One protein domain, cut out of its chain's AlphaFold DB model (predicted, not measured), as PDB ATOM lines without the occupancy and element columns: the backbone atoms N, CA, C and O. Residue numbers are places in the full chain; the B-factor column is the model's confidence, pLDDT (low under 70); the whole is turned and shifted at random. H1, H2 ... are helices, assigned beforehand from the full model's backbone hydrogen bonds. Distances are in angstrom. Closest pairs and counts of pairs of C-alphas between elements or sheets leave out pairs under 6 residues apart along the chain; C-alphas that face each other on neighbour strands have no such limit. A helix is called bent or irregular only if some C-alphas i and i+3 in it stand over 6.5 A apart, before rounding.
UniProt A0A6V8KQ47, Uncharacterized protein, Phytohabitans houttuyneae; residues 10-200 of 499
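This is residues 10 to 200 of the 499 residues of an uncharacterized protein of Phytohabitans houttuyneae (UniProt A0A6V8KQ47). Picture a flat slab of helices, mostly side by side, with H1 in the middle and H2a, H4, H5 and H6 packed round it. At one edge the tip of the H2b and H3 hairpin reaches outward; at the opposite edge H7 packs on H6. The printed part has 191 residues with seven named helices, H1 to H7 in chain order, and no named strand: the class is all helix. It is compact, with a radius of gyration of the C-alphas of 17.4 A and spans of 55 by 45 by 24 A.

Find C-alpha 10 at (41.836, 28.405, 2.110); from there H1, residues 10 to 32, runs 36.2 A. H2, residues 36 to 60, was assigned as one helix by its hydrogen bonds but is bent: C-alphas 47 and 50 are 6.5 A apart. Its arms, H2a, residues 36 to 47, and H2b, residues 50 to 60, stand at a shallow tilt of 22 degrees. H3, residues 63 to 89, runs 36.6 A with a kink of 51 degrees near residue 80. H4, residues 99 to 122, starts at C-alpha 99, (20.173, 59.122, 2.924), and runs 33.2 A. Next come H5, residues 128 to 144, 27.1 A long with a kink of 46 degrees near residue 135, and H6, residues 153 to 171, 26.9 A long. H7, residues 182 to 199, runs 26.1 A and ends at C-alpha 199, (14.448, 31.452, -3.157).

Begin at H1, which with H4 is a hub of the bundle, a group of helices made by H1, H2a, H2b, H3, H4, H5 and H6. H1 touches H2a, closest at the C-alphas of Val 20 and Ala 47, 5.3 A. It touches H4 at a shallow tilt of 21 degrees, opposite ways; the closest C-alphas, Gly 27 and Thr 109, are 5.2 A apart. H1 touches H5, the same way at 6 degrees, with the C-alphas of Ala 23 and Ala 135 closest, 5.6 A. It touches H6 at the C-alphas of Ala 25 and Pro 155, 4.7 A. H3 touches H4 at a steep tilt of 44 degrees, closest at the C-alphas of Leu 76 and Gly 107, 5.1 A. H3 touches H2b with residues 63 to 69 alone, closest at the C-alphas of Ile 54 and Arg 66, 5.8 A. H6 and H7 form a hairpin, closest at the C-alphas of Ala 160 and Ala 195, 4.8 A; H1 and H7 are apart. In H2b and H6 every O i to N i+4 pair is within hydrogen-bond range, against 16 of 19 in H1, 7 of 8 in H2a, 19 of 23 in H3, 18 of 20 in H4, 12 of 14 in H7 and 6 of 13 in H5, where 12 of 14 O i to N i+3 pairs are.

The C-alphas farthest apart, Asp 98 and Gly 180, are 55.2 A apart. The printed part has no cut and no long link. Look for pLDDT under 70 at residues 61, 124 to 127, 146 to 151 and 171 to 200.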
ATOM      1  N   GLY A  10      42.589  28.518   3.365       73.94
ATOM      2  CA  GLY A  10      41.836  28.405   2.110       73.94
ATOM      3  C   GLY A  10      40.306  28.314   2.261       73.94
ATOM      4  O   GLY A  10      39.603  29.061   1.578       73.94
ATOM      5  N   PRO A  11      39.749  27.467   3.152       77.62
ATOM      6  CA  PRO A  11      38.299  27.387   3.329       77.62
ATOM      7  C   PRO A  11      37.681  28.695   3.850       77.62
ATOM      8  O   PRO A  11      36.608  29.067   3.387       77.62
ATOM      9  N   MET A  12      38.375  29.433   4.726       81.56
ATOM     10  CA  MET A  12      37.871  30.678   5.328       81.56
ATOM     11  C   MET A  12      37.753  31.826   4.317       81.56
ATOM     12  O   MET A  12      36.770  32.568   4.331       81.56
ATOM     13  N   LEU A  13      38.726  31.962   3.411       85.44
ATOM     14  CA  LEU A  13      38.694  32.983   2.355       85.44
ATOM     15  C   LEU A  13      37.565  32.726   1.351       85.44
ATOM     16  O   LEU A  13      36.865  33.655   0.957       85.44
ATOM     17  N   LEU A  14      37.348  31.462   0.983       87.44
ATOM     18  CA  LEU A  14      36.254  31.073   0.092       87.44
ATOM     19  C   LEU A  14      34.880  31.268   0.751       87.44
ATOM     20  O   LEU A  14      33.946  31.711   0.087       87.44
ATOM     21  N   ASP A  15      34.760  30.995   2.053       88.88
ATOM     22  CA  ASP A  15      33.525  31.251   2.799       88.88
ATOM     23  C   ASP A  15      33.263  32.758   2.937       88.88
ATOM     24  O   ASP A  15      32.131  33.197   2.755       88.88
ATOM     25  N   THR A  16      34.307  33.566   3.136       91.12
ATOM     26  CA  THR A  16      34.199  35.035   3.153       91.12
ATOM     27  C   THR A  16      33.777  35.577   1.783       91.12
ATOM     28  O   THR A  16      32.894  36.426   1.700       91.12
ATOM     29  N   ALA A  17      34.333  35.049   0.687       92.88
ATOM     30  CA  ALA A  17      33.903  35.411  -0.663       92.88
ATOM     31  C   ALA A  17      32.425  35.056  -0.905       92.88
ATOM     32  O   ALA A  17      31.671  35.879  -1.423       92.88
ATOM     33  N   ALA A  18      31.982  33.870  -0.473       91.62
ATOM     34  CA  ALA A  18      30.581  33.465  -0.569       91.62
ATOM     35  C   ALA A  18      29.649  34.385   0.240       91.62
ATOM     36  O   ALA A  18      28.569  34.722  -0.241       91.62
ATOM     37  N   VAL A  19      30.074  34.828   1.428       93.50
ATOM     38  CA  VAL A  19      29.338  35.805   2.249       93.50
ATOM     39  C   VAL A  19      29.200  37.134   1.541       93.50
ATOM     40  O   VAL A  19      28.093  37.651   1.462       93.50
ATOM     41  N   VAL A  20      30.294  37.680   1.006       96.00
ATOM     42  CA  VAL A  20      30.263  38.963   0.295       96.00
ATOM     43  C   VAL A  20      29.301  38.886  -0.888       96.00
ATOM     44  O   VAL A  20      28.470  39.780  -1.055       96.00
ATOM     45  N   VAL A  21      29.358  37.808  -1.679       95.12
ATOM     46  CA  VAL A  21      28.461  37.623  -2.830       95.12
ATOM     47  C   VAL A  21      27.006  37.480  -2.380       95.12
ATOM     48  O   VAL A  21      26.137  38.149  -2.934       95.12
ATOM     49  N   ALA A  22      26.728  36.673  -1.355       92.44
ATOM     50  CA  ALA A  22      25.369  36.475  -0.860       92.44
ATOM     51  C   ALA A  22      24.792  37.741  -0.208       92.44
ATOM     52  O   ALA A  22      23.666  38.122  -0.512       92.44
ATOM     53  N   ALA A  23      25.559  38.440   0.630       94.81
ATOM     54  CA  ALA A  23      25.145  39.709   1.223       94.81
ATOM     55  C   ALA A  23      24.891  40.769   0.140       94.81
ATOM     56  O   ALA A  23      23.861  41.437   0.180       94.81
ATOM     57  N   SER A  24      25.766  40.869  -0.871       95.94
ATOM     58  CA  SER A  24      25.565  41.777  -2.010       95.94
ATOM     59  C   SER A  24      24.299  41.432  -2.788       95.94
ATOM     60  O   SER A  24      23.492  42.306  -3.078       95.94
ATOM     61  N   ALA A  25      24.093  40.153  -3.108       93.00
ATOM     62  CA  ALA A  25      22.917  39.704  -3.840       93.00
ATOM     63  C   ALA A  25      21.626  39.952  -3.045       93.00
ATOM     64  O   ALA A  25      20.652  40.438  -3.615       93.00
ATOM     65  N   ALA A  26      21.636  39.720  -1.730       91.44
ATOM     66  CA  ALA A  26      20.522  40.054  -0.849       91.44
ATOM     67  C   ALA A  26      20.269  41.569  -0.797       91.44
ATOM     68  O   ALA A  26      19.130  41.999  -0.959       91.44
ATOM     69  N   GLY A  27      21.308  42.398  -0.673       93.12
ATOM     70  CA  GLY A  27      21.191  43.858  -0.742       93.12
ATOM     71  C   GLY A  27      20.671  44.369  -2.090       93.12
ATOM     72  O   GLY A  27      19.902  45.324  -2.146       93.12
ATOM     73  N   LEU A  28      21.010  43.700  -3.193       93.12
ATOM     74  CA  LEU A  28      20.508  44.037  -4.528       93.12
ATOM     75  C   LEU A  28      19.029  43.669  -4.733       93.12
ATOM     76  O   LEU A  28      18.417  44.189  -5.660       93.12
ATOM     77  N   THR A  29      18.413  42.860  -3.857       90.19
ATOM     78  CA  THR A  29      16.951  42.620  -3.891       90.19
ATOM     79  C   THR A  29      16.112  43.840  -3.484       90.19
ATOM     80  O   THR A  29      14.884  43.816  -3.575       90.19
ATOM     81  N   PHE A  30      16.757  44.934  -3.063       91.06
ATOM     82  CA  PHE A  30      16.121  46.241  -2.870       91.06
ATOM     83  C   PHE A  30      15.853  46.997  -4.184       91.06
ATOM     84  O   PHE A  30      15.356  48.124  -4.144       91.06
ATOM     85  N   ASP A  31      16.136  46.400  -5.346       87.50
ATOM     86  CA  ASP A  31      15.866  46.936  -6.695       87.50
ATOM     87  C   ASP A  31      14.401  47.345  -6.935       87.50
ATOM     88  O   ASP A  31      14.100  48.161  -7.805       87.50
ATOM     89  N   ARG A  32      13.485  46.831  -6.112       81.00
ATOM     90  CA  ARG A  32      12.075  47.245  -6.037       81.00
ATOM     91  C   ARG A  32      11.885  48.663  -5.505       81.00
ATOM     92  O   ARG A  32      10.952  49.357  -5.911       81.00
ATOM     93  N   ALA A  33      12.725  49.059  -4.554       87.88
ATOM     94  CA  ALA A  33      12.624  50.325  -3.851       87.88
ATOM     95  C   ALA A  33      13.533  51.399  -4.450       87.88
ATOM     96  O   ALA A  33      13.162  52.565  -4.435       87.88
ATOM     97  N   PHE A  34      14.679  51.035  -5.021       90.44
ATOM     98  CA  PHE A  34      15.663  52.005  -5.500       90.44
ATOM     99  C   PHE A  34      16.160  51.681  -6.908       90.44
ATOM    100  O   PHE A  34      16.069  50.550  -7.383       90.44
ATOM    101  N   ALA A  35      16.727  52.683  -7.582       87.19
ATOM    102  CA  ALA A  35      17.341  52.484  -8.887       87.19
ATOM    103  C   ALA A  35      18.543  51.514  -8.791       87.19
ATOM    104  O   ALA A  35      19.375  51.678  -7.892       87.19
ATOM    105  N   PRO A  36      18.705  50.562  -9.735       87.25
ATOM    106  CA  PRO A  36      19.779  49.564  -9.683       87.25
ATOM    107  C   PRO A  36      21.188  50.161  -9.584       87.25
ATOM    108  O   PRO A  36      22.022  49.646  -8.847       87.25
ATOM    109  N   ALA A  37      21.446  51.272 -10.283       86.69
ATOM    110  CA  ALA A  37      22.742  51.951 -10.248       86.69
ATOM    111  C   ALA A  37      23.054  52.539  -8.860       86.69
ATOM    112  O   ALA A  37      24.159  52.366  -8.350       86.69
ATOM    113  N   THR A  38      22.065  53.179  -8.225       86.56
ATOM    114  CA  THR A  38      22.192  53.716  -6.863       86.56
ATOM    115  C   THR A  38      22.441  52.596  -5.859       86.56
ATOM    116  O   THR A  38      23.306  52.733  -5.001       86.56
ATOM    117  N   LEU A  39      21.738  51.466  -5.996       90.25
ATOM    118  CA  LEU A  39      21.932  50.305  -5.129       90.25
ATOM    119  C   LEU A  39      23.306  49.677  -5.293       90.25
ATOM    120  O   LEU A  39      23.981  49.455  -4.295       90.25
ATOM    121  N   ALA A  40      23.748  49.408  -6.522       90.31
ATOM    122  CA  ALA A  40      25.047  48.784  -6.757       90.31
ATOM    123  C   ALA A  40      26.196  49.614  -6.159       90.31
ATOM    124  O   ALA A  40      27.100  49.051  -5.541       90.31
ATOM    125  N   ALA A  41      26.116  50.946  -6.269       92.44
ATOM    126  CA  ALA A  41      27.117  51.861  -5.727       92.44
ATOM    127  C   ALA A  41      27.244  51.801  -4.194       92.44
ATOM    128  O   ALA A  41      28.334  52.035  -3.677       92.44
ATOM    129  N   VAL A  42      26.169  51.475  -3.467       93.88
ATOM    130  CA  VAL A  42      26.173  51.440  -1.991       93.88
ATOM    131  C   VAL A  42      26.236  50.023  -1.416       93.88
ATOM    132  O   VAL A  42      26.890  49.800  -0.402       93.88
ATOM    133  N   VAL A  43      25.619  49.036  -2.066       94.56
ATOM    134  CA  VAL A  43      25.534  47.648  -1.582       94.56
ATOM    135  C   VAL A  43      26.888  46.943  -1.672       94.56
ATOM    136  O   VAL A  43      27.308  46.307  -0.708       94.56
ATOM    137  N   LEU A  44      27.610  47.092  -2.787       94.25
ATOM    138  CA  LEU A  44      28.914  46.447  -2.981       94.25
ATOM    139  C   LEU A  44      29.957  46.859  -1.923       94.25
ATOM    140  O   LEU A  44      30.529  45.966  -1.289       94.25
ATOM    141  N   PRO A  45      30.200  48.161  -1.652       95.62
ATOM    142  CA  PRO A  45      31.118  48.542  -0.581       95.62
ATOM    143  C   PRO A  45      30.601  48.117   0.800       95.62
ATOM    144  O   PRO A  45      31.400  47.687   1.631       95.62
ATOM    145  N   SER A  46      29.283  48.146   1.033       94.12
ATOM    146  CA  SER A  46      28.688  47.711   2.307       94.12
ATOM    147  C   SER A  46      28.913  46.228   2.599       94.12
ATOM    148  O   SER A  46      29.030  45.849   3.759       94.12
ATOM    149  N   ALA A  47      29.008  45.382   1.569       95.69
ATOM    150  CA  ALA A  47      29.374  43.980   1.740       95.69
ATOM    151  C   ALA A  47      30.890  43.801   1.938       95.69
ATOM    152  O   ALA A  47      31.308  43.005   2.779       95.69
ATOM    153  N   LEU A  48      31.720  44.533   1.188       95.12
ATOM    154  CA  LEU A  48      33.176  44.355   1.176       95.12
ATOM    155  C   LEU A  48      33.872  44.869   2.442       95.12
ATOM    156  O   LEU A  48      34.729  44.177   2.987       95.12
ATOM    157  N   VAL A  49      33.518  46.066   2.919       94.38
ATOM    158  CA  VAL A  49      34.207  46.728   4.042       94.38
ATOM    159  C   VAL A  49      34.199  45.893   5.333       94.38
ATOM    160  O   VAL A  49      35.287  45.654   5.865       94.38
ATOM    161  N   PRO A  50      33.053  45.397   5.849       93.44
ATOM    162  CA  PRO A  50      33.059  44.587   7.066       93.44
ATOM    163  C   PRO A  50      33.784  43.251   6.870       93.44
ATOM    164  O   PRO A  50      34.515  42.825   7.762       93.44
ATOM    165  N   ALA A  51      33.656  42.620   5.697       92.25
ATOM    166  CA  ALA A  51      34.331  41.360   5.396       92.25
ATOM    167  C   ALA A  51      35.862  41.511   5.402       92.25
ATOM    168  O   ALA A  51      36.564  40.729   6.047       92.25
ATOM    169  N   ILE A  52      36.379  42.552   4.738       90.69
ATOM    170  CA  ILE A  52      37.812  42.874   4.722       90.69
ATOM    171  C   ILE A  52      38.285  43.253   6.126       90.69
ATOM    172  O   ILE A  52      39.328  42.770   6.557       90.69
ATOM    173  N   GLY A  53      37.523  44.074   6.856       87.94
ATOM    174  CA  GLY A  53      37.869  44.501   8.211       87.94
ATOM    175  C   GLY A  53      37.997  43.330   9.189       87.94
ATOM    176  O   GLY A  53      39.001  43.227   9.892       87.94
ATOM    177  N   ILE A  54      37.027  42.410   9.192       88.00
ATOM    178  CA  ILE A  54      37.036  41.219  10.056       88.00
ATOM    179  C   ILE A  54      38.153  40.256   9.643       88.00
ATOM    180  O   ILE A  54      38.913  39.804  10.501       88.00
ATOM    181  N   ALA A  55      38.311  39.985   8.343       86.00
ATOM    182  CA  ALA A  55      39.387  39.128   7.851       86.00
ATOM    183  C   ALA A  55      40.770  39.706   8.196       86.00
ATOM    184  O   ALA A  55      41.619  39.002   8.738       86.00
ATOM    185  N   ALA A  56      40.996  41.003   7.972       85.12
ATOM    186  CA  ALA A  56      42.256  41.670   8.301       85.12
ATOM    187  C   ALA A  56      42.529  41.692   9.815       85.12
ATOM    188  O   ALA A  56      43.666  41.469  10.242       85.12
ATOM    189  N   ALA A  57      41.498  41.913  10.639       83.00
ATOM    190  CA  ALA A  57      41.617  41.861  12.093       83.00
ATOM    191  C   ALA A  57      41.994  40.457  12.584       83.00
ATOM    192  O   ALA A  57      42.836  40.331  13.474       83.00
ATOM    193  N   ALA A  58      41.435  39.413  11.969       79.50
ATOM    194  CA  ALA A  58      41.796  38.029  12.254       79.50
ATOM    195  C   ALA A  58      43.237  37.692  11.824       79.50
ATOM    196  O   ALA A  58      43.887  36.876  12.472       79.50
ATOM    197  N   TRP A  59      43.761  38.341  10.776       72.62
ATOM    198  CA  TRP A  59      45.142  38.154  10.308       72.62
ATOM    199  C   TRP A  59      46.187  38.834  11.197       72.62
ATOM    200  O   TRP A  59      47.249  38.264  11.429       72.62
ATOM    201  N   ARG A  60      45.922  40.061  11.664       74.62
ATOM    202  CA  ARG A  60      46.907  40.884  12.399       74.62
ATOM    203  C   ARG A  60      46.611  41.024  13.895       74.62
ATOM    204  O   ARG A  60      47.202  41.885  14.535       74.62
ATOM    205  N   ALA A  61      45.676  40.237  14.436       64.25
ATOM    206  CA  ALA A  61      45.142  40.395  15.797       64.25
ATOM    207  C   ALA A  61      44.680  41.841  16.102       64.25
ATOM    208  O   ALA A  61      44.812  42.348  17.215       64.25
ATOM    209  N   GLY A  62      44.143  42.528  15.089       76.75
ATOM    210  CA  GLY A  62      43.782  43.943  15.150       76.75
ATOM    211  C   GLY A  62      42.456  44.175  15.869       76.75
ATOM    212  O   GLY A  62      41.447  44.446  15.217       76.75
ATOM    213  N   LEU A  63      42.451  44.093  17.205       80.75
ATOM    214  CA  LEU A  63      41.251  44.294  18.032       80.75
ATOM    215  C   LEU A  63      40.548  45.627  17.720       80.75
ATOM    216  O   LEU A  63      39.327  45.659  17.617       80.75
ATOM    217  N   ALA A  64      41.308  46.701  17.482       84.56
ATOM    218  CA  ALA A  64      40.763  48.020  17.162       84.56
ATOM    219  C   ALA A  64      39.931  48.040  15.864       84.56
ATOM    220  O   ALA A  64      38.863  48.647  15.828       84.56
ATOM    221  N   VAL A  65      40.376  47.335  14.813       85.06
ATOM    222  CA  VAL A  65      39.647  47.245  13.532       85.06
ATOM    223  C   VAL A  65      38.342  46.476  13.719       85.06
ATOM    224  O   VAL A  65      37.295  46.899  13.234       85.06
ATOM    225  N   ARG A  66      38.384  45.376  14.478       85.50
ATOM    226  CA  ARG A  66      37.190  44.585  14.785       85.50
ATOM    227  C   ARG A  66      36.189  45.379  15.629       85.50
ATOM    228  O   ARG A  66      35.006  45.395  15.304       85.50
ATOM    229  N   ILE A  67      36.662  46.112  16.642       87.06
ATOM    230  CA  ILE A  67      35.835  47.039  17.431       87.06
ATOM    231  C   ILE A  67      35.186  48.084  16.516       87.06
ATOM    232  O   ILE A  67      33.979  48.280  16.598       87.06
ATOM    233  N   ALA A  68      35.943  48.708  15.608       87.62
ATOM    234  CA  ALA A  68      35.403  49.709  14.688       87.62
ATOM    235  C   ALA A  68      34.284  49.145  13.790       87.62
ATOM    236  O   ALA A  68      33.239  49.781  13.639       87.62
ATOM    237  N   VAL A  69      34.450  47.928  13.252       88.75
ATOM    238  CA  VAL A  69      33.402  47.247  12.464       88.75
ATOM    239  C   VAL A  69      32.142  47.008  13.303       88.75
ATOM    240  O   VAL A  69      31.030  47.242  12.822       88.75
ATOM    241  N   HIS A  70      32.281  46.583  14.560       89.69
ATOM    242  CA  HIS A  70      31.133  46.358  15.442       89.69
ATOM    243  C   HIS A  70      30.458  47.656  15.892       89.69
ATOM    244  O   HIS A  70      29.232  47.705  15.925       89.69
ATOM    245  N   LEU A  71      31.212  48.724  16.161       91.69
ATOM    246  CA  LEU A  71      30.644  50.044  16.446       91.69
ATOM    247  C   LEU A  71      29.836  50.570  15.252       91.69
ATOM    248  O   LEU A  71      28.719  51.047  15.429       91.69
ATOM    249  N   CYS A  72      30.350  50.409  14.028       90.50
ATOM    250  CA  CYS A  72      29.607  50.749  12.814       90.50
ATOM    251  C   CYS A  72      28.350  49.874  12.650       90.50
ATOM    252  O   CYS A  72      27.281  50.377  12.314       90.50
ATOM    253  N   SER A  73      28.447  48.582  12.976       89.81
ATOM    254  CA  SER A  73      27.304  47.658  12.974       89.81
ATOM    255  C   SER A  73      26.217  48.090  13.965       89.81
ATOM    256  O   SER A  73      25.040  48.085  13.618       89.81
ATOM    257  N   LEU A  74      26.600  48.511  15.175       90.00
ATOM    258  CA  LEU A  74      25.675  49.039  16.182       90.00
ATOM    259  C   LEU A  74      25.013  50.340  15.717       90.00
ATOM    260  O   LEU A  74      23.804  50.489  15.870       90.00
ATOM    261  N   ALA A  75      25.773  51.249  15.100       87.38
ATOM    262  CA  ALA A  75      25.225  52.483  14.540       87.38
ATOM    263  C   ALA A  75      24.209  52.204  13.417       87.38
ATOM    264  O   ALA A  75      23.126  52.785  13.403       87.38
ATOM    265  N   LEU A  76      24.510  51.275  12.506       87.25
ATOM    266  CA  LEU A  76      23.593  50.879  11.431       87.25
ATOM    267  C   LEU A  76      22.353  50.156  11.963       87.25
ATOM    268  O   LEU A  76      21.249  50.406  11.484       87.25
ATOM    269  N   LEU A  77      22.512  49.302  12.977       86.62
ATOM    270  CA  LEU A  77      21.391  48.672  13.669       86.62
ATOM    271  C   LEU A  77      20.490  49.724  14.326       86.62
ATOM    272  O   LEU A  77      19.274  49.645  14.201       86.62
ATOM    273  N   PHE A  78      21.076  50.738  14.967       85.44
ATOM    274  CA  PHE A  78      20.326  51.858  15.529       85.44
ATOM    275  C   PHE A  78      19.534  52.596  14.443       85.44
ATOM    276  O   PHE A  78      18.347  52.835  14.630       85.44
ATOM    277  N   VAL A  79      20.123  52.888  13.278       80.88
ATOM    278  CA  VAL A  79      19.396  53.513  12.152       80.88
ATOM    279  C   VAL A  79      18.230  52.643  11.667       80.88
ATOM    280  O   VAL A  79      17.136  53.153  11.443       80.88
ATOM    281  N   LEU A  80      18.438  51.331  11.539       84.06
ATOM    282  CA  LEU A  80      17.391  50.382  11.141       84.06
ATOM    283  C   LEU A  80      16.235  50.330  12.153       84.06
ATOM    284  O   LEU A  80      15.082  50.192  11.744       84.06
ATOM    285  N   LEU A  81      16.546  50.453  13.447       81.94
ATOM    286  CA  LEU A  81      15.573  50.447  14.541       81.94
ATOM    287  C   LEU A  81      14.858  51.799  14.730       81.94
ATOM    288  O   LEU A  81      13.723  51.801  15.193       81.94
ATOM    289  N   ASN A  82      15.470  52.929  14.352       76.31
ATOM    290  CA  ASN A  82      14.871  54.274  14.435       76.31
ATOM    291  C   ASN A  82      14.012  54.605  13.205       76.31
ATOM    292  O   ASN A  82      14.264  55.568  12.487       76.31
ATOM    293  N   ASP A  83      13.000  53.787  12.940       81.62
ATOM    294  CA  ASP A  83      11.954  54.018  11.935       81.62
ATOM    295  C   ASP A  83      12.347  53.925  10.457       81.62
ATOM    296  O   ASP A  83      11.449  53.767   9.636       81.62
ATOM    297  N   ALA A  84      13.623  53.962  10.057       86.50
ATOM    298  CA  ALA A  84      13.988  53.974   8.630       86.50
ATOM    299  C   ALA A  84      13.465  52.742   7.860       86.50
ATOM    300  O   ALA A  84      12.935  52.866   6.751       86.50
ATOM    301  N   ALA A  85      13.557  51.552   8.466       87.69
ATOM    302  CA  ALA A  85      13.009  50.326   7.887       87.69
ATOM    303  C   ALA A  85      11.468  50.362   7.842       87.69
ATOM    304  O   ALA A  85      10.854  50.112   6.805       87.69
ATOM    305  N   LEU A  86      10.818  50.762   8.938       87.12
ATOM    306  CA  LEU A  86       9.357  50.891   8.983       87.12
ATOM    307  C   LEU A  86       8.842  51.926   7.972       87.12
ATOM    308  O   LEU A  86       7.865  51.670   7.276       87.12
ATOM    309  N   ALA A  87       9.533  53.055   7.824       88.44
ATOM    310  CA  ALA A  87       9.219  54.112   6.873       88.44
ATOM    311  C   ALA A  87       9.294  53.626   5.423       88.44
ATOM    312  O   ALA A  87       8.421  53.967   4.624       88.44
ATOM    313  N   LEU A  88      10.301  52.810   5.089       89.94
ATOM    314  CA  LEU A  88      10.435  52.213   3.762       89.94
ATOM    315  C   LEU A  88       9.314  51.198   3.474       89.94
ATOM    316  O   LEU A  88       8.826  51.128   2.348       89.94
ATOM    317  N   MET A  89       8.866  50.439   4.479       87.31
ATOM    318  CA  MET A  89       7.700  49.555   4.338       87.31
ATOM    319  C   MET A  89       6.378  50.332   4.260       87.31
ATOM    320  O   MET A  89       5.484  49.948   3.510       87.31
ATOM    321  N   ALA A  90       6.244  51.447   4.974       87.62
ATOM    322  CA  ALA A  90       5.017  52.243   5.029       87.62
ATOM    323  C   ALA A  90       4.833  53.211   3.841       87.62
ATOM    324  O   ALA A  90       3.853  53.959   3.809       87.62
ATOM    325  N   MET A  91       5.759  53.233   2.871       89.56
ATOM    326  CA  MET A  91       5.713  54.159   1.735       89.56
ATOM    327  C   MET A  91       5.460  53.495   0.384       89.56
ATOM    328  O   MET A  91       5.811  52.339   0.152       89.56
ATOM    329  N   THR A  92       4.906  54.245  -0.565       89.06
ATOM    330  CA  THR A  92       4.816  53.778  -1.948       89.06
ATOM    331  C   THR A  92       6.199  53.683  -2.594       89.06
ATOM    332  O   THR A  92       7.117  54.427  -2.258       89.06
ATOM    333  N   LEU A  93       6.361  52.749  -3.533       88.31
ATOM    334  CA  LEU A  93       7.628  52.516  -4.227       88.31
ATOM    335  C   LEU A  93       7.563  53.008  -5.681       88.31
ATOM    336  O   LEU A  93       6.484  52.967  -6.284       88.31
ATOM    337  N   PRO A  94       8.694  53.424  -6.286       90.12
ATOM    338  CA  PRO A  94      10.057  53.476  -5.725       90.12
ATOM    339  C   PRO A  94      10.232  54.528  -4.621       90.12
ATOM    340  O   PRO A  94       9.492  55.500  -4.595       90.12
ATOM    341  N   ALA A  95      11.206  54.362  -3.735       90.50
ATOM    342  CA  ALA A  95      11.578  55.335  -2.717       90.50
ATOM    343  C   ALA A  95      12.470  56.456  -3.302       90.50
ATOM    344  O   ALA A  95      13.218  56.219  -4.259       90.50
ATOM    345  N   PRO A  96      12.417  57.683  -2.755       89.81
ATOM    346  CA  PRO A  96      13.377  58.725  -3.081       89.81
ATOM    347  C   PRO A  96      14.778  58.340  -2.574       89.81
ATOM    348  O   PRO A  96      14.893  57.601  -1.593       89.81
ATOM    349  N   PRO A  97      15.855  58.848  -3.203       86.94
ATOM    350  CA  PRO A  97      17.235  58.606  -2.779       86.94
ATOM    351  C   PRO A  97      17.602  59.438  -1.532       86.94
ATOM    352  O   PRO A  97      18.586  60.172  -1.530       86.94
ATOM    353  N   ASP A  98      16.781  59.356  -0.487       89.06
ATOM    354  CA  ASP A  98      17.021  59.970   0.819       89.06
ATOM    355  C   ASP A  98      18.099  59.163   1.573       89.06
ATOM    356  O   ASP A  98      17.971  57.934   1.654       89.06
ATOM    357  N   PRO A  99      19.144  59.803   2.139       89.94
ATOM    358  CA  PRO A  99      20.173  59.122   2.924       89.94
ATOM    359  C   PRO A  99      19.626  58.181   4.005       89.94
ATOM    360  O   PRO A  99      20.172  57.092   4.184       89.94
ATOM    361  N   ALA A 100      18.536  58.548   4.689       89.81
ATOM    362  CA  ALA A 100      17.939  57.718   5.734       89.81
ATOM    363  C   ALA A 100      17.325  56.427   5.168       89.81
ATOM    364  O   ALA A 100      17.463  55.357   5.756       89.81
ATOM    365  N   LEU A 101      16.698  56.501   3.990       91.12
ATOM    366  CA  LEU A 101      16.116  55.334   3.321       91.12
ATOM    367  C   LEU A 101      17.196  54.461   2.672       91.12
ATOM    368  O   LEU A 101      17.103  53.235   2.717       91.12
ATOM    369  N   VAL A 102      18.241  55.073   2.107       92.44
ATOM    370  CA  VAL A 102      19.398  54.370   1.525       92.44
ATOM    371  C   VAL A 102      20.236  53.671   2.604       92.44
ATOM    372  O   VAL A 102      20.842  52.632   2.334       92.44
ATOM    373  N   ALA A 103      20.223  54.164   3.844       92.19
ATOM    374  CA  ALA A 103      20.879  53.496   4.964       92.19
ATOM    375  C   ALA A 103      20.290  52.105   5.269       92.19
ATOM    376  O   ALA A 103      20.998  51.263   5.814       92.19
ATOM    377  N   VAL A 104      19.041  51.818   4.875       93.56
ATOM    378  CA  VAL A 104      18.403  50.505   5.083       93.56
ATOM    379  C   VAL A 104      19.098  49.390   4.280       93.56
ATOM    380  O   VAL A 104      19.599  48.453   4.909       93.56
ATOM    381  N   PRO A 105      19.203  49.442   2.932       94.25
ATOM    382  CA  PRO A 105      19.943  48.428   2.180       94.25
ATOM    383  C   PRO A 105      21.426  48.369   2.568       94.25
ATOM    384  O   PRO A 105      21.990  47.275   2.610       94.25
ATOM    385  N   VAL A 106      22.048  49.507   2.905       94.69
ATOM    386  CA  VAL A 106      23.434  49.570   3.412       94.69
ATOM    387  C   VAL A 106      23.576  48.792   4.718       94.69
ATOM    388  O   VAL A 106      24.394  47.878   4.802       94.69
ATOM    389  N   GLY A 107      22.745  49.099   5.714       94.69
ATOM    390  CA  GLY A 107      22.763  48.472   7.033       94.69
ATOM    391  C   GLY A 107      22.471  46.979   6.973       94.69
ATOM    392  O   GLY A 107      23.228  46.186   7.527       94.69
ATOM    393  N   CYS A 108      21.436  46.574   6.235       94.38
ATOM    394  CA  CYS A 108      21.100  45.163   6.040       94.38
ATOM    395  C   CYS A 108      22.253  44.381   5.393       94.38
ATOM    396  O   CYS A 108      22.612  43.302   5.864       94.38
ATOM    397  N   THR A 109      22.862  44.937   4.341       96.25
ATOM    398  CA  THR A 109      23.992  44.303   3.643       96.25
ATOM    399  C   THR A 109      25.227  44.221   4.539       96.25
ATOM    400  O   THR A 109      25.871  43.174   4.609       96.25
ATOM    401  N   TRP A 110      25.539  45.309   5.249       96.69
ATOM    402  CA  TRP A 110      26.667  45.377   6.172       96.69
ATOM    403  C   TRP A 110      26.533  44.350   7.291       96.69
ATOM    404  O   TRP A 110      27.460  43.580   7.528       96.69
ATOM    405  N   LEU A 111      25.379  44.303   7.959       95.19
ATOM    406  CA  LEU A 111      25.123  43.378   9.062       95.19
ATOM    407  C   LEU A 111      25.163  41.921   8.595       95.19
ATOM    408  O   LEU A 111      25.784  41.091   9.260       95.19
ATOM    409  N   ALA A 112      24.574  41.615   7.433       94.31
ATOM    410  CA  ALA A 112      24.637  40.280   6.845       94.31
ATOM    411  C   ALA A 112      26.084  39.866   6.532       94.31
ATOM    412  O   ALA A 112      26.495  38.752   6.859       94.31
ATOM    413  N   SER A 113      26.876  40.774   5.950       96.00
ATOM    414  CA  SER A 113      28.281  40.514   5.628       96.00
ATOM    415  C   SER A 113      29.154  40.376   6.879       96.00
ATOM    416  O   SER A 113      29.940  39.432   6.989       96.00
ATOM    417  N   ALA A 114      28.984  41.262   7.865       94.69
ATOM    418  CA  ALA A 114      29.723  41.229   9.123       94.69
ATOM    419  C   ALA A 114      29.437  39.937   9.901       94.69
ATOM    420  O   ALA A 114      30.363  39.208  10.251       94.69
ATOM    421  N   ALA A 115      28.159  39.603  10.107       91.88
ATOM    422  CA  ALA A 115      27.762  38.391  10.817       91.88
ATOM    423  C   ALA A 115      28.171  37.118  10.059       91.88
ATOM    424  O   ALA A 115      28.665  36.172  10.670       91.88
ATOM    425  N   GLY A 116      28.015  37.091   8.731       91.69
ATOM    426  CA  GLY A 116      28.452  35.965   7.906       91.69
ATOM    427  C   GLY A 116      29.962  35.753   8.003       91.69
ATOM    428  O   GLY A 116      30.421  34.634   8.221       91.69
ATOM    429  N   THR A 117      30.744  36.832   7.936       92.38
ATOM    430  CA  THR A 117      32.204  36.754   8.045       92.38
ATOM    431  C   THR A 117      32.623  36.293   9.442       92.38
ATOM    432  O   THR A 117      33.430  35.376   9.559       92.38
ATOM    433  N   GLU A 118      32.020  36.814  10.512       90.62
ATOM    434  CA  GLU A 118      32.261  36.312  11.874       90.62
ATOM    435  C   GLU A 118      31.967  34.806  11.995       90.62
ATOM    436  O   GLU A 118      32.770  34.058  12.549       90.62
ATOM    437  N   LEU A 119      30.869  34.317  11.405       88.38
ATOM    438  CA  LEU A 119      30.537  32.886  11.393       88.38
ATOM    439  C   LEU A 119      31.531  32.042  10.583       88.38
ATOM    440  O   LEU A 119      31.806  30.902  10.975       88.38
ATOM    441  N   ALA A 120      32.056  32.571   9.474       89.00
ATOM    442  CA  ALA A 120      33.076  31.906   8.660       89.00
ATOM    443  C   ALA A 120      34.384  31.739   9.444       89.00
ATOM    444  O   ALA A 120      34.989  30.668   9.435       89.00
ATOM    445  N   TRP A 121      34.794  32.788  10.157       86.69
ATOM    446  CA  TRP A 121      36.060  32.831  10.887       86.69
ATOM    447  C   TRP A 121      35.990  32.161  12.266       86.69
ATOM    448  O   TRP A 121      36.980  31.584  12.719       86.69
ATOM    449  N   ALA A 122      34.820  32.150  12.911       83.88
ATOM    450  CA  ALA A 122      34.586  31.412  14.152       83.88
ATOM    451  C   ALA A 122      34.596  29.887  13.936       83.88
ATOM    452  O   ALA A 122      34.965  29.128  14.836       83.88
ATOM    453  N   ARG A 123      34.214  29.407  12.744       78.44
ATOM    454  CA  ARG A 123      34.185  27.972  12.429       78.44
ATOM    455  C   ARG A 123      35.488  27.506  11.792       78.44
ATOM    456  O   ARG A 123      35.664  27.537  10.580       78.44
ATOM    457  N   ALA A 124      36.354  26.912  12.608       63.91
ATOM    458  CA  ALA A 124      37.635  26.349  12.170       63.91
ATOM    459  C   ALA A 124      37.542  25.222  11.109       63.91
ATOM    460  O   ALA A 124      38.569  24.826  10.567       63.91
ATOM    461  N   ARG A 125      36.347  24.679  10.817       61.41
ATOM    462  CA  ARG A 125      36.143  23.510   9.932       61.41
ATOM    463  C   ARG A 125      35.248  23.778   8.707       61.41
ATOM    464  O   ARG A 125      34.749  22.825   8.114       61.41
ATOM    465  N   GLY A 126      35.069  25.044   8.320       63.97
ATOM    466  CA  GLY A 126      34.212  25.451   7.196       63.97
ATOM    467  C   GLY A 126      32.753  25.616   7.620       63.97
ATOM    468  O   GLY A 126      32.203  24.790   8.350       63.97
ATOM    469  N   GLY A 127      32.131  26.725   7.220       66.94
ATOM    470  CA  GLY A 127      30.829  27.122   7.757       66.94
ATOM    471  C   GLY A 127      29.612  26.650   6.952       66.94
ATOM    472  O   GLY A 127      28.490  26.730   7.457       66.94
ATOM    473  N   GLY A 128      29.813  26.141   5.731       80.19
ATOM    474  CA  GLY A 128      28.746  25.624   4.866       80.19
ATOM    475  C   GLY A 128      27.607  26.630   4.648       80.19
ATOM    476  O   GLY A 128      27.837  27.832   4.536       80.19
ATOM    477  N   LEU A 129      26.358  26.151   4.623       80.56
ATOM    478  CA  LEU A 129      25.176  27.014   4.466       80.56
ATOM    479  C   LEU A 129      24.966  27.997   5.627       80.56
ATOM    480  O   LEU A 129      24.342  29.038   5.437       80.56
ATOM    481  N   VAL A 130      25.493  27.706   6.821       82.19
ATOM    482  CA  VAL A 130      25.253  28.539   8.011       82.19
ATOM    483  C   VAL A 130      25.851  29.936   7.846       82.19
ATOM    484  O   VAL A 130      25.331  30.896   8.404       82.19
ATOM    485  N   VAL A 131      26.907  30.072   7.043       86.25
ATOM    486  CA  VAL A 131      27.538  31.370   6.767       86.25
ATOM    487  C   VAL A 131      26.626  32.298   5.953       86.25
ATOM    488  O   VAL A 131      26.771  33.515   6.010       86.25
ATOM    489  N   LEU A 132      25.654  31.738   5.226       87.25
ATOM    490  CA  LEU A 132      24.696  32.491   4.413       87.25
ATOM    491  C   LEU A 132      23.422  32.864   5.186       87.25
ATOM    492  O   LEU A 132      22.634  33.682   4.713       87.25
ATOM    493  N   LEU A 133      23.216  32.296   6.380       85.56
ATOM    494  CA  LEU A 133      22.025  32.519   7.204       85.56
ATOM    495  C   LEU A 133      21.756  34.009   7.498       85.56
ATOM    496  O   LEU A 133      20.595  34.408   7.412       85.56
ATOM    497  N   PRO A 134      22.769  34.867   7.743       89.81
ATOM    498  CA  PRO A 134      22.548  36.302   7.937       89.81
ATOM    499  C   PRO A 134      21.956  37.049   6.731       89.81
ATOM    500  O   PRO A 134      21.439  38.148   6.906       89.81
ATOM    501  N   ALA A 135      21.989  36.480   5.520       88.06
ATOM    502  CA  ALA A 135      21.332  37.063   4.348       88.06
ATOM    503  C   ALA A 135      19.815  36.782   4.312       88.06
ATOM    504  O   ALA A 135      19.074  37.503   3.646       88.06
ATOM    505  N   ALA A 136      19.328  35.769   5.038       84.00
ATOM    506  CA  ALA A 136      17.921  35.363   5.007       84.00
ATOM    507  C   ALA A 136      16.947  36.451   5.510       84.00
ATOM    508  O   ALA A 136      15.960  36.707   4.819       84.00
ATOM    509  N   PRO A 137      17.204  37.156   6.637       84.75
ATOM    510  CA  PRO A 137      16.325  38.234   7.097       84.75
ATOM    511  C   PRO A 137      16.191  39.372   6.080       84.75
ATOM    512  O   PRO A 137      15.116  39.951   5.944       84.75
ATOM    513  N   VAL A 138      17.260  39.657   5.328       89.19
ATOM    514  CA  VAL A 138      17.257  40.678   4.272       89.19
ATOM    515  C   VAL A 138      16.281  40.292   3.160       89.19
ATOM    516  O   VAL A 138      15.497  41.126   2.721       89.19
ATOM    517  N   LEU A 139      16.272  39.018   2.759       84.56
ATOM    518  CA  LEU A 139      15.340  38.499   1.755       84.56
ATOM    519  C   LEU A 139      13.897  38.507   2.243       84.56
ATOM    520  O   LEU A 139      12.999  38.907   1.507       84.56
ATOM    521  N   VAL A 140      13.666  38.104   3.494       81.81
ATOM    522  CA  VAL A 140      12.331  38.188   4.100       81.81
ATOM    523  C   VAL A 140      11.846  39.635   4.046       81.81
ATOM    524  O   VAL A 140      10.776  39.902   3.504       81.81
ATOM    525  N   TYR A 141      12.667  40.586   4.485       84.25
ATOM    526  CA  TYR A 141      12.320  42.001   4.462       84.25
ATOM    527  C   TYR A 141      12.013  42.529   3.047       84.25
ATOM    528  O   TYR A 141      10.983  43.169   2.833       84.25
ATOM    529  N   THR A 142      12.835  42.223   2.039       83.75
ATOM    530  CA  THR A 142      12.589  42.709   0.667       83.75
ATOM    531  C   THR A 142      11.392  42.047  -0.011       83.75
ATOM    532  O   THR A 142      10.748  42.672  -0.862       83.75
ATOM    533  N   THR A 143      11.022  40.827   0.394       77.94
ATOM    534  CA  THR A 143       9.776  40.189  -0.062       77.94
ATOM    535  C   THR A 143       8.526  40.861   0.505       77.94
ATOM    536  O   THR A 143       7.514  40.905  -0.194       77.94
ATOM    537  N   LEU A 144       8.609  41.446   1.707       79.00
ATOM    538  CA  LEU A 144       7.529  42.231   2.316       79.00
ATOM    539  C   LEU A 144       7.360  43.613   1.659       79.00
ATOM    540  O   LEU A 144       6.259  44.152   1.643       79.00
ATOM    541  N   LEU A 145       8.413  44.184   1.059       78.06
ATOM    542  CA  LEU A 145       8.362  45.529   0.462       78.06
ATOM    543  C   LEU A 145       7.462  45.663  -0.777       78.06
ATOM    544  O   LEU A 145       7.030  46.777  -1.082       78.06
ATOM    545  N   ALA A 146       7.206  44.598  -1.540       65.25
ATOM    546  CA  ALA A 146       6.392  44.697  -2.757       65.25
ATOM    547  C   ALA A 146       5.824  43.346  -3.231       65.25
ATOM    548  O   ALA A 146       6.473  42.309  -3.043       65.25
ATOM    549  N   PRO A 147       4.675  43.355  -3.941       60.78
ATOM    550  CA  PRO A 147       4.160  42.173  -4.623       60.78
ATOM    551  C   PRO A 147       5.162  41.627  -5.669       60.78
ATOM    552  O   PRO A 147       5.968  42.378  -6.225       60.78
ATOM    553  N   PRO A 148       5.122  40.314  -5.968       53.00
ATOM    554  CA  PRO A 148       6.152  39.599  -6.735       53.00
ATOM    555  C   PRO A 148       6.275  39.994  -8.220       53.00
ATOM    556  O   PRO A 148       7.189  39.539  -8.900       53.00
ATOM    557  N   THR A 149       5.421  40.871  -8.747       52.59
ATOM    558  CA  THR A 149       5.331  41.192 -10.186       52.59
ATOM    559  C   THR A 149       6.511  41.996 -10.759       52.59
ATOM    560  O   THR A 149       6.539  42.264 -11.958       52.59
ATOM    561  N   ARG A 150       7.504  42.372  -9.938       55.91
ATOM    562  CA  ARG A 150       8.742  43.075 -10.339       55.91
ATOM    563  C   ARG A 150      10.002  42.422  -9.760       55.91
ATOM    564  O   ARG A 150      10.853  43.097  -9.190       55.91
ATOM    565  N   LEU A 151      10.098  41.100  -9.815       65.38
ATOM    566  CA  LEU A 151      11.302  40.392  -9.378       65.38
ATOM    567  C   LEU A 151      12.354  40.405 -10.489       65.38
ATOM    568  O   LEU A 151      12.143  39.787 -11.530       65.38
ATOM    569  N   SER A 152      13.503  41.052 -10.262       73.81
ATOM    570  CA  SER A 152      14.701  40.699 -11.024       73.81
ATOM    571  C   SER A 152      15.124  39.289 -10.603       73.81
ATOM    572  O   SER A 152      15.394  39.077  -9.420       73.81
ATOM    573  N   PRO A 153      15.192  38.305 -11.515       79.69
ATOM    574  CA  PRO A 153      15.583  36.942 -11.153       79.69
ATOM    575  C   PRO A 153      17.074  36.837 -10.799       79.69
ATOM    576  O   PRO A 153      17.494  35.861 -10.181       79.69
ATOM    577  N   VAL A 154      17.878  37.841 -11.164       84.75
ATOM    578  CA  VAL A 154      19.341  37.830 -11.041       84.75
ATOM    579  C   VAL A 154      19.825  37.688  -9.589       84.75
ATOM    580  O   VAL A 154      20.534  36.719  -9.322       84.75
ATOM    581  N   PRO A 155      19.467  38.569  -8.627       84.38
ATOM    582  CA  PRO A 155      19.962  38.447  -7.252       84.38
ATOM    583  C   PRO A 155      19.541  37.128  -6.584       84.38
ATOM    584  O   PRO A 155      20.344  36.504  -5.893       84.38
ATOM    585  N   TYR A 156      18.322  36.650  -6.851       82.69
ATOM    586  CA  TYR A 156      17.839  35.360  -6.343       82.69
ATOM    587  C   TYR A 156      18.606  34.180  -6.950       82.69
ATOM    588  O   TYR A 156      18.977  33.255  -6.228       82.69
ATOM    589  N   GLY A 157      18.905  34.227  -8.253       82.94
ATOM    590  CA  GLY A 157      19.728  33.225  -8.929       82.94
ATOM    591  C   GLY A 157      21.156  33.166  -8.379       82.94
ATOM    592  O   GLY A 157      21.675  32.077  -8.140       82.94
ATOM    593  N   VAL A 158      21.768  34.323  -8.099       87.12
ATOM    594  CA  VAL A 158      23.103  34.406  -7.476       87.12
ATOM    595  C   VAL A 158      23.094  33.793  -6.073       87.12
ATOM    596  O   VAL A 158      23.974  32.998  -5.747       87.12
ATOM    597  N   LEU A 159      22.080  34.091  -5.258       83.94
ATOM    598  CA  LEU A 159      21.925  33.505  -3.923       83.94
ATOM    599  C   LEU A 159      21.737  31.988  -3.962       83.94
ATOM    600  O   LEU A 159      22.398  31.269  -3.212       83.94
ATOM    601  N   ALA A 160      20.874  31.502  -4.858       82.62
ATOM    602  CA  ALA A 160      20.646  30.076  -5.061       82.62
ATOM    603  C   ALA A 160      21.936  29.358  -5.494       82.62
ATOM    604  O   ALA A 160      22.264  28.301  -4.952       82.62
ATOM    605  N   ALA A 161      22.709  29.960  -6.403       85.31
ATOM    606  CA  ALA A 161      24.006  29.437  -6.823       85.31
ATOM    607  C   ALA A 161      25.016  29.404  -5.662       85.31
ATOM    608  O   ALA A 161      25.660  28.378  -5.443       85.31
ATOM    609  N   CYS A 162      25.121  30.476  -4.867       86.56
ATOM    610  CA  CYS A 162      25.984  30.514  -3.682       86.56
ATOM    611  C   CYS A 162      25.611  29.440  -2.650       86.56
ATOM    612  O   CYS A 162      26.496  28.759  -2.127       86.56
ATOM    613  N   ALA A 163      24.316  29.254  -2.384       83.62
ATOM    614  CA  ALA A 163      23.823  28.220  -1.479       83.62
ATOM    615  C   ALA A 163      24.143  26.809  -1.999       83.62
ATOM    616  O   ALA A 163      24.658  25.980  -1.246       83.62
ATOM    617  N   ALA A 164      23.921  26.550  -3.291       81.25
ATOM    618  CA  ALA A 164      24.246  25.270  -3.915       81.25
ATOM    619  C   ALA A 164      25.751  24.961  -3.835       81.25
ATOM    620  O   ALA A 164      26.131  23.868  -3.412       81.25
ATOM    621  N   ILE A 165      26.611  25.936  -4.152       84.19
ATOM    622  CA  ILE A 165      28.071  25.797  -4.050       84.19
ATOM    623  C   ILE A 165      28.482  25.474  -2.609       84.19
ATOM    624  O   ILE A 165      29.285  24.563  -2.392       84.19
ATOM    625  N   GLN A 166      27.926  26.172  -1.614       83.12
ATOM    626  CA  GLN A 166      28.252  25.910  -0.212       83.12
ATOM    627  C   GLN A 166      27.740  24.554   0.282       83.12
ATOM    628  O   GLN A 166      28.433  23.889   1.056       83.12
ATOM    629  N   LEU A 167      26.581  24.084  -0.192       79.69
ATOM    630  CA  LEU A 167      26.101  22.752   0.170       79.69
ATOM    631  C   LEU A 167      26.975  21.653  -0.446       79.69
ATOM    632  O   LEU A 167      27.375  20.724   0.261       79.69
ATOM    633  N   VAL A 168      27.360  21.789  -1.719       79.12
ATOM    634  CA  VAL A 168      28.306  20.869  -2.374       79.12
ATOM    635  C   VAL A 168      29.642  20.853  -1.627       79.12
ATOM    636  O   VAL A 168      30.146  19.788  -1.289       79.12
ATOM    637  N   ARG A 169      30.188  22.016  -1.256       79.38
ATOM    638  CA  ARG A 169      31.426  22.097  -0.458       79.38
ATOM    639  C   ARG A 169      31.299  21.426   0.909       79.38
ATOM    640  O   ARG A 169      32.226  20.757   1.350       79.38
ATOM    641  N   SER A 170      30.161  21.587   1.582       73.25
ATOM    642  CA  SER A 170      29.940  20.982   2.902       73.25
ATOM    643  C   SER A 170      29.791  19.455   2.857       73.25
ATOM    644  O   SER A 170      30.076  18.777   3.847       73.25
ATOM    645  N   THR A 171      29.377  18.913   1.707       68.00
ATOM    646  CA  THR A 171      29.175  17.473   1.483       68.00
ATOM    647  C   THR A 171      30.418  16.793   0.901       68.00
ATOM    648  O   THR A 171      30.693  15.637   1.220       68.00
ATOM    649  N   VAL A 172      31.231  17.522   0.132       64.00
ATOM    650  CA  VAL A 172      32.527  17.076  -0.399       64.00
ATOM    651  C   VAL A 172      33.639  17.439   0.596       64.00
ATOM    652  O   VAL A 172      34.340  18.437   0.451       64.00
ATOM    653  N   ARG A 173      33.807  16.633   1.655       57.00
ATOM    654  CA  ARG A 173      34.925  16.793   2.608       57.00
ATOM    655  C   ARG A 173      36.245  16.271   2.013       57.00
ATOM    656  O   ARG A 173      36.246  15.172   1.454       57.00
ATOM    657  N   PRO A 174      37.386  16.963   2.202       46.00
ATOM    658  CA  PRO A 174      38.687  16.419   1.829       46.00
ATOM    659  C   PRO A 174      39.028  15.252   2.769       46.00
ATOM    660  O   PRO A 174      39.134  15.443   3.977       46.00
ATOM    661  N   GLY A 175      39.146  14.040   2.217       50.25
ATOM    662  CA  GLY A 175      39.531  12.819   2.945       50.25
ATOM    663  C   GLY A 175      38.469  11.713   3.015       50.25
ATOM    664  O   GLY A 175      38.793  10.589   3.382       50.25
ATOM    665  N   GLY A 176      37.218  11.978   2.619       47.34
ATOM    666  CA  GLY A 176      36.171  10.955   2.517       47.34
ATOM    667  C   GLY A 176      35.839  10.639   1.061       47.34
ATOM    668  O   GLY A 176      35.433  11.530   0.317       47.34
ATOM    669  N   ARG A 177      35.962   9.371   0.640       43.28
ATOM    670  CA  ARG A 177      35.482   8.886  -0.670       43.28
ATOM    671  C   ARG A 177      33.945   8.897  -0.713       43.28
ATOM    672  O   ARG A 177      33.306   7.857  -0.645       43.28
ATOM    673  N   VAL A 178      33.333  10.077  -0.801       48.31
ATOM    674  CA  VAL A 178      31.864  10.231  -0.852       48.31
ATOM    675  C   VAL A 178      31.339  10.237  -2.292       48.31
ATOM    676  O   VAL A 178      30.169   9.927  -2.509       48.31
ATOM    677  N   PHE A 179      32.211  10.445  -3.287       42.91
ATOM    678  CA  PHE A 179      31.862  10.459  -4.718       42.91
ATOM    679  C   PHE A 179      31.330   9.122  -5.284       42.91
ATOM    680  O   PHE A 179      30.891   9.090  -6.428       42.91
ATOM    681  N   GLY A 180      31.308   8.037  -4.495       45.28
ATOM    682  CA  GLY A 180      30.673   6.757  -4.854       45.28
ATOM    683  C   GLY A 180      29.415   6.385  -4.047       45.28
ATOM    684  O   GLY A 180      28.740   5.414  -4.377       45.28
ATOM    685  N   SER A 181      29.068   7.132  -2.993       50.41
ATOM    686  CA  SER A 181      28.001   6.745  -2.052       50.41
ATOM    687  C   SER A 181      26.653   7.408  -2.373       50.41
ATOM    688  O   SER A 181      26.599   8.528  -2.884       50.41
ATOM    689  N   ALA A 182      25.541   6.733  -2.055       50.97
ATOM    690  CA  ALA A 182      24.176   7.237  -2.257       50.97
ATOM    691  C   ALA A 182      23.921   8.617  -1.602       50.97
ATOM    692  O   ALA A 182      23.123   9.401  -2.111       50.97
ATOM    693  N   ALA A 183      24.665   8.960  -0.543       46.78
ATOM    694  CA  ALA A 183      24.588  10.244   0.155       46.78
ATOM    695  C   ALA A 183      25.045  11.446  -0.699       46.78
ATOM    696  O   ALA A 183      24.440  12.513  -0.625       46.78
ATOM    697  N   GLY A 184      26.057  11.277  -1.562       49.22
ATOM    698  CA  GLY A 184      26.495  12.328  -2.494       49.22
ATOM    699  C   GLY A 184      25.484  12.586  -3.617       49.22
ATOM    700  O   GLY A 184      25.319  13.720  -4.060       49.22
ATOM    701  N   ARG A 185      24.740  11.547  -4.025       54.53
ATOM    702  CA  ARG A 185      23.657  11.646  -5.020       54.53
ATOM    703  C   ARG A 185      22.385  12.286  -4.454       54.53
ATOM    704  O   ARG A 185      21.681  12.953  -5.201       54.53
ATOM    705  N   ALA A 186      22.127  12.150  -3.150       53.97
ATOM    706  CA  ALA A 186      21.018  12.814  -2.454       53.97
ATOM    707  C   ALA A 186      21.314  14.282  -2.078       53.97
ATOM    708  O   ALA A 186      20.393  15.085  -1.934       53.97
ATOM    709  N   ALA A 187      22.590  14.665  -1.970       54.09
ATOM    710  CA  ALA A 187      22.997  16.033  -1.648       54.09
ATOM    711  C   ALA A 187      22.619  17.055  -2.735       54.09
ATOM    712  O   ALA A 187      22.277  18.188  -2.413       54.09
ATOM    713  N   VAL A 188      22.644  16.660  -4.011       54.72
ATOM    714  CA  VAL A 188      22.305  17.526  -5.155       54.72
ATOM    715  C   VAL A 188      20.811  17.895  -5.205       54.72
ATOM    716  O   VAL A 188      20.516  19.088  -5.267       54.72
ATOM    717  N   PRO A 189      19.846  16.954  -5.122       56.47
ATOM    718  CA  PRO A 189      18.428  17.306  -5.059       56.47
ATOM    719  C   PRO A 189      18.062  18.030  -3.758       56.47
ATOM    720  O   PRO A 189      17.198  18.898  -3.785       56.47
ATOM    721  N   LEU A 190      18.748  17.759  -2.639       56.94
ATOM    722  CA  LEU A 190      18.557  18.504  -1.390       56.94
ATOM    723  C   LEU A 190      19.126  19.934  -1.477       56.94
ATOM    724  O   LEU A 190      18.518  20.860  -0.949       56.94
ATOM    725  N   ALA A 191      20.240  20.134  -2.194       56.69
ATOM    726  CA  ALA A 191      20.779  21.459  -2.521       56.69
ATOM    727  C   ALA A 191      19.820  22.246  -3.395       56.69
ATOM    728  O   ALA A 191      19.557  23.412  -3.117       56.69
ATOM    729  N   ALA A 192      19.273  21.589  -4.416       55.34
ATOM    730  CA  ALA A 192      18.265  22.170  -5.281       55.34
ATOM    731  C   ALA A 192      16.998  22.515  -4.484       55.34
ATOM    732  O   ALA A 192      16.513  23.632  -4.596       55.34
ATOM    733  N   ALA A 193      16.514  21.629  -3.610       59.94
ATOM    734  CA  ALA A 193      15.336  21.873  -2.776       59.94
ATOM    735  C   ALA A 193      15.554  22.981  -1.733       59.94
ATOM    736  O   ALA A 193      14.656  23.786  -1.518       59.94
ATOM    737  N   ALA A 194      16.735  23.069  -1.113       56.75
ATOM    738  CA  ALA A 194      17.070  24.121  -0.154       56.75
ATOM    739  C   ALA A 194      17.308  25.475  -0.838       56.75
ATOM    740  O   ALA A 194      16.859  26.498  -0.330       56.75
ATOM    741  N   ALA A 195      17.956  25.495  -2.006       55.75
ATOM    742  CA  ALA A 195      18.101  26.696  -2.826       55.75
ATOM    743  C   ALA A 195      16.740  27.178  -3.347       55.75
ATOM    744  O   ALA A 195      16.463  28.375  -3.303       55.75
ATOM    745  N   VAL A 196      15.865  26.250  -3.753       58.50
ATOM    746  CA  VAL A 196      14.468  26.540  -4.084       58.50
ATOM    747  C   VAL A 196      13.738  27.058  -2.850       58.50
ATOM    748  O   VAL A 196      13.161  28.119  -2.951       58.50
ATOM    749  N   ALA A 197      13.820  26.425  -1.678       58.81
ATOM    750  CA  ALA A 197      13.154  26.884  -0.452       58.81
ATOM    751  C   ALA A 197      13.637  28.269   0.024       58.81
ATOM    752  O   ALA A 197      12.834  29.079   0.479       58.81
ATOM    753  N   PHE A 198      14.930  28.567  -0.127       55.69
ATOM    754  CA  PHE A 198      15.522  29.867   0.205       55.69
ATOM    755  C   PHE A 198      15.151  30.957  -0.817       55.69
ATOM    756  O   PHE A 198      15.034  32.128  -0.462       55.69
ATOM    757  N   ALA A 199      14.913  30.576  -2.078       53.78
ATOM    758  CA  ALA A 199      14.448  31.452  -3.157       53.78
ATOM    759  C   ALA A 199      12.915  31.444  -3.359       53.78
ATOM    760  O   ALA A 199      12.407  32.204  -4.181       53.78
ATOM    761  N   ALA A 200      12.176  30.599  -2.633       53.78
ATOM    762  CA  ALA A 200      10.748  30.323  -2.806       53.78
ATOM    763  C   ALA A 200       9.757  31.282  -2.132       53.78
ATOM    764  O   ALA A 200       8.598  31.239  -2.558       53.78
TER     765      ALA A 200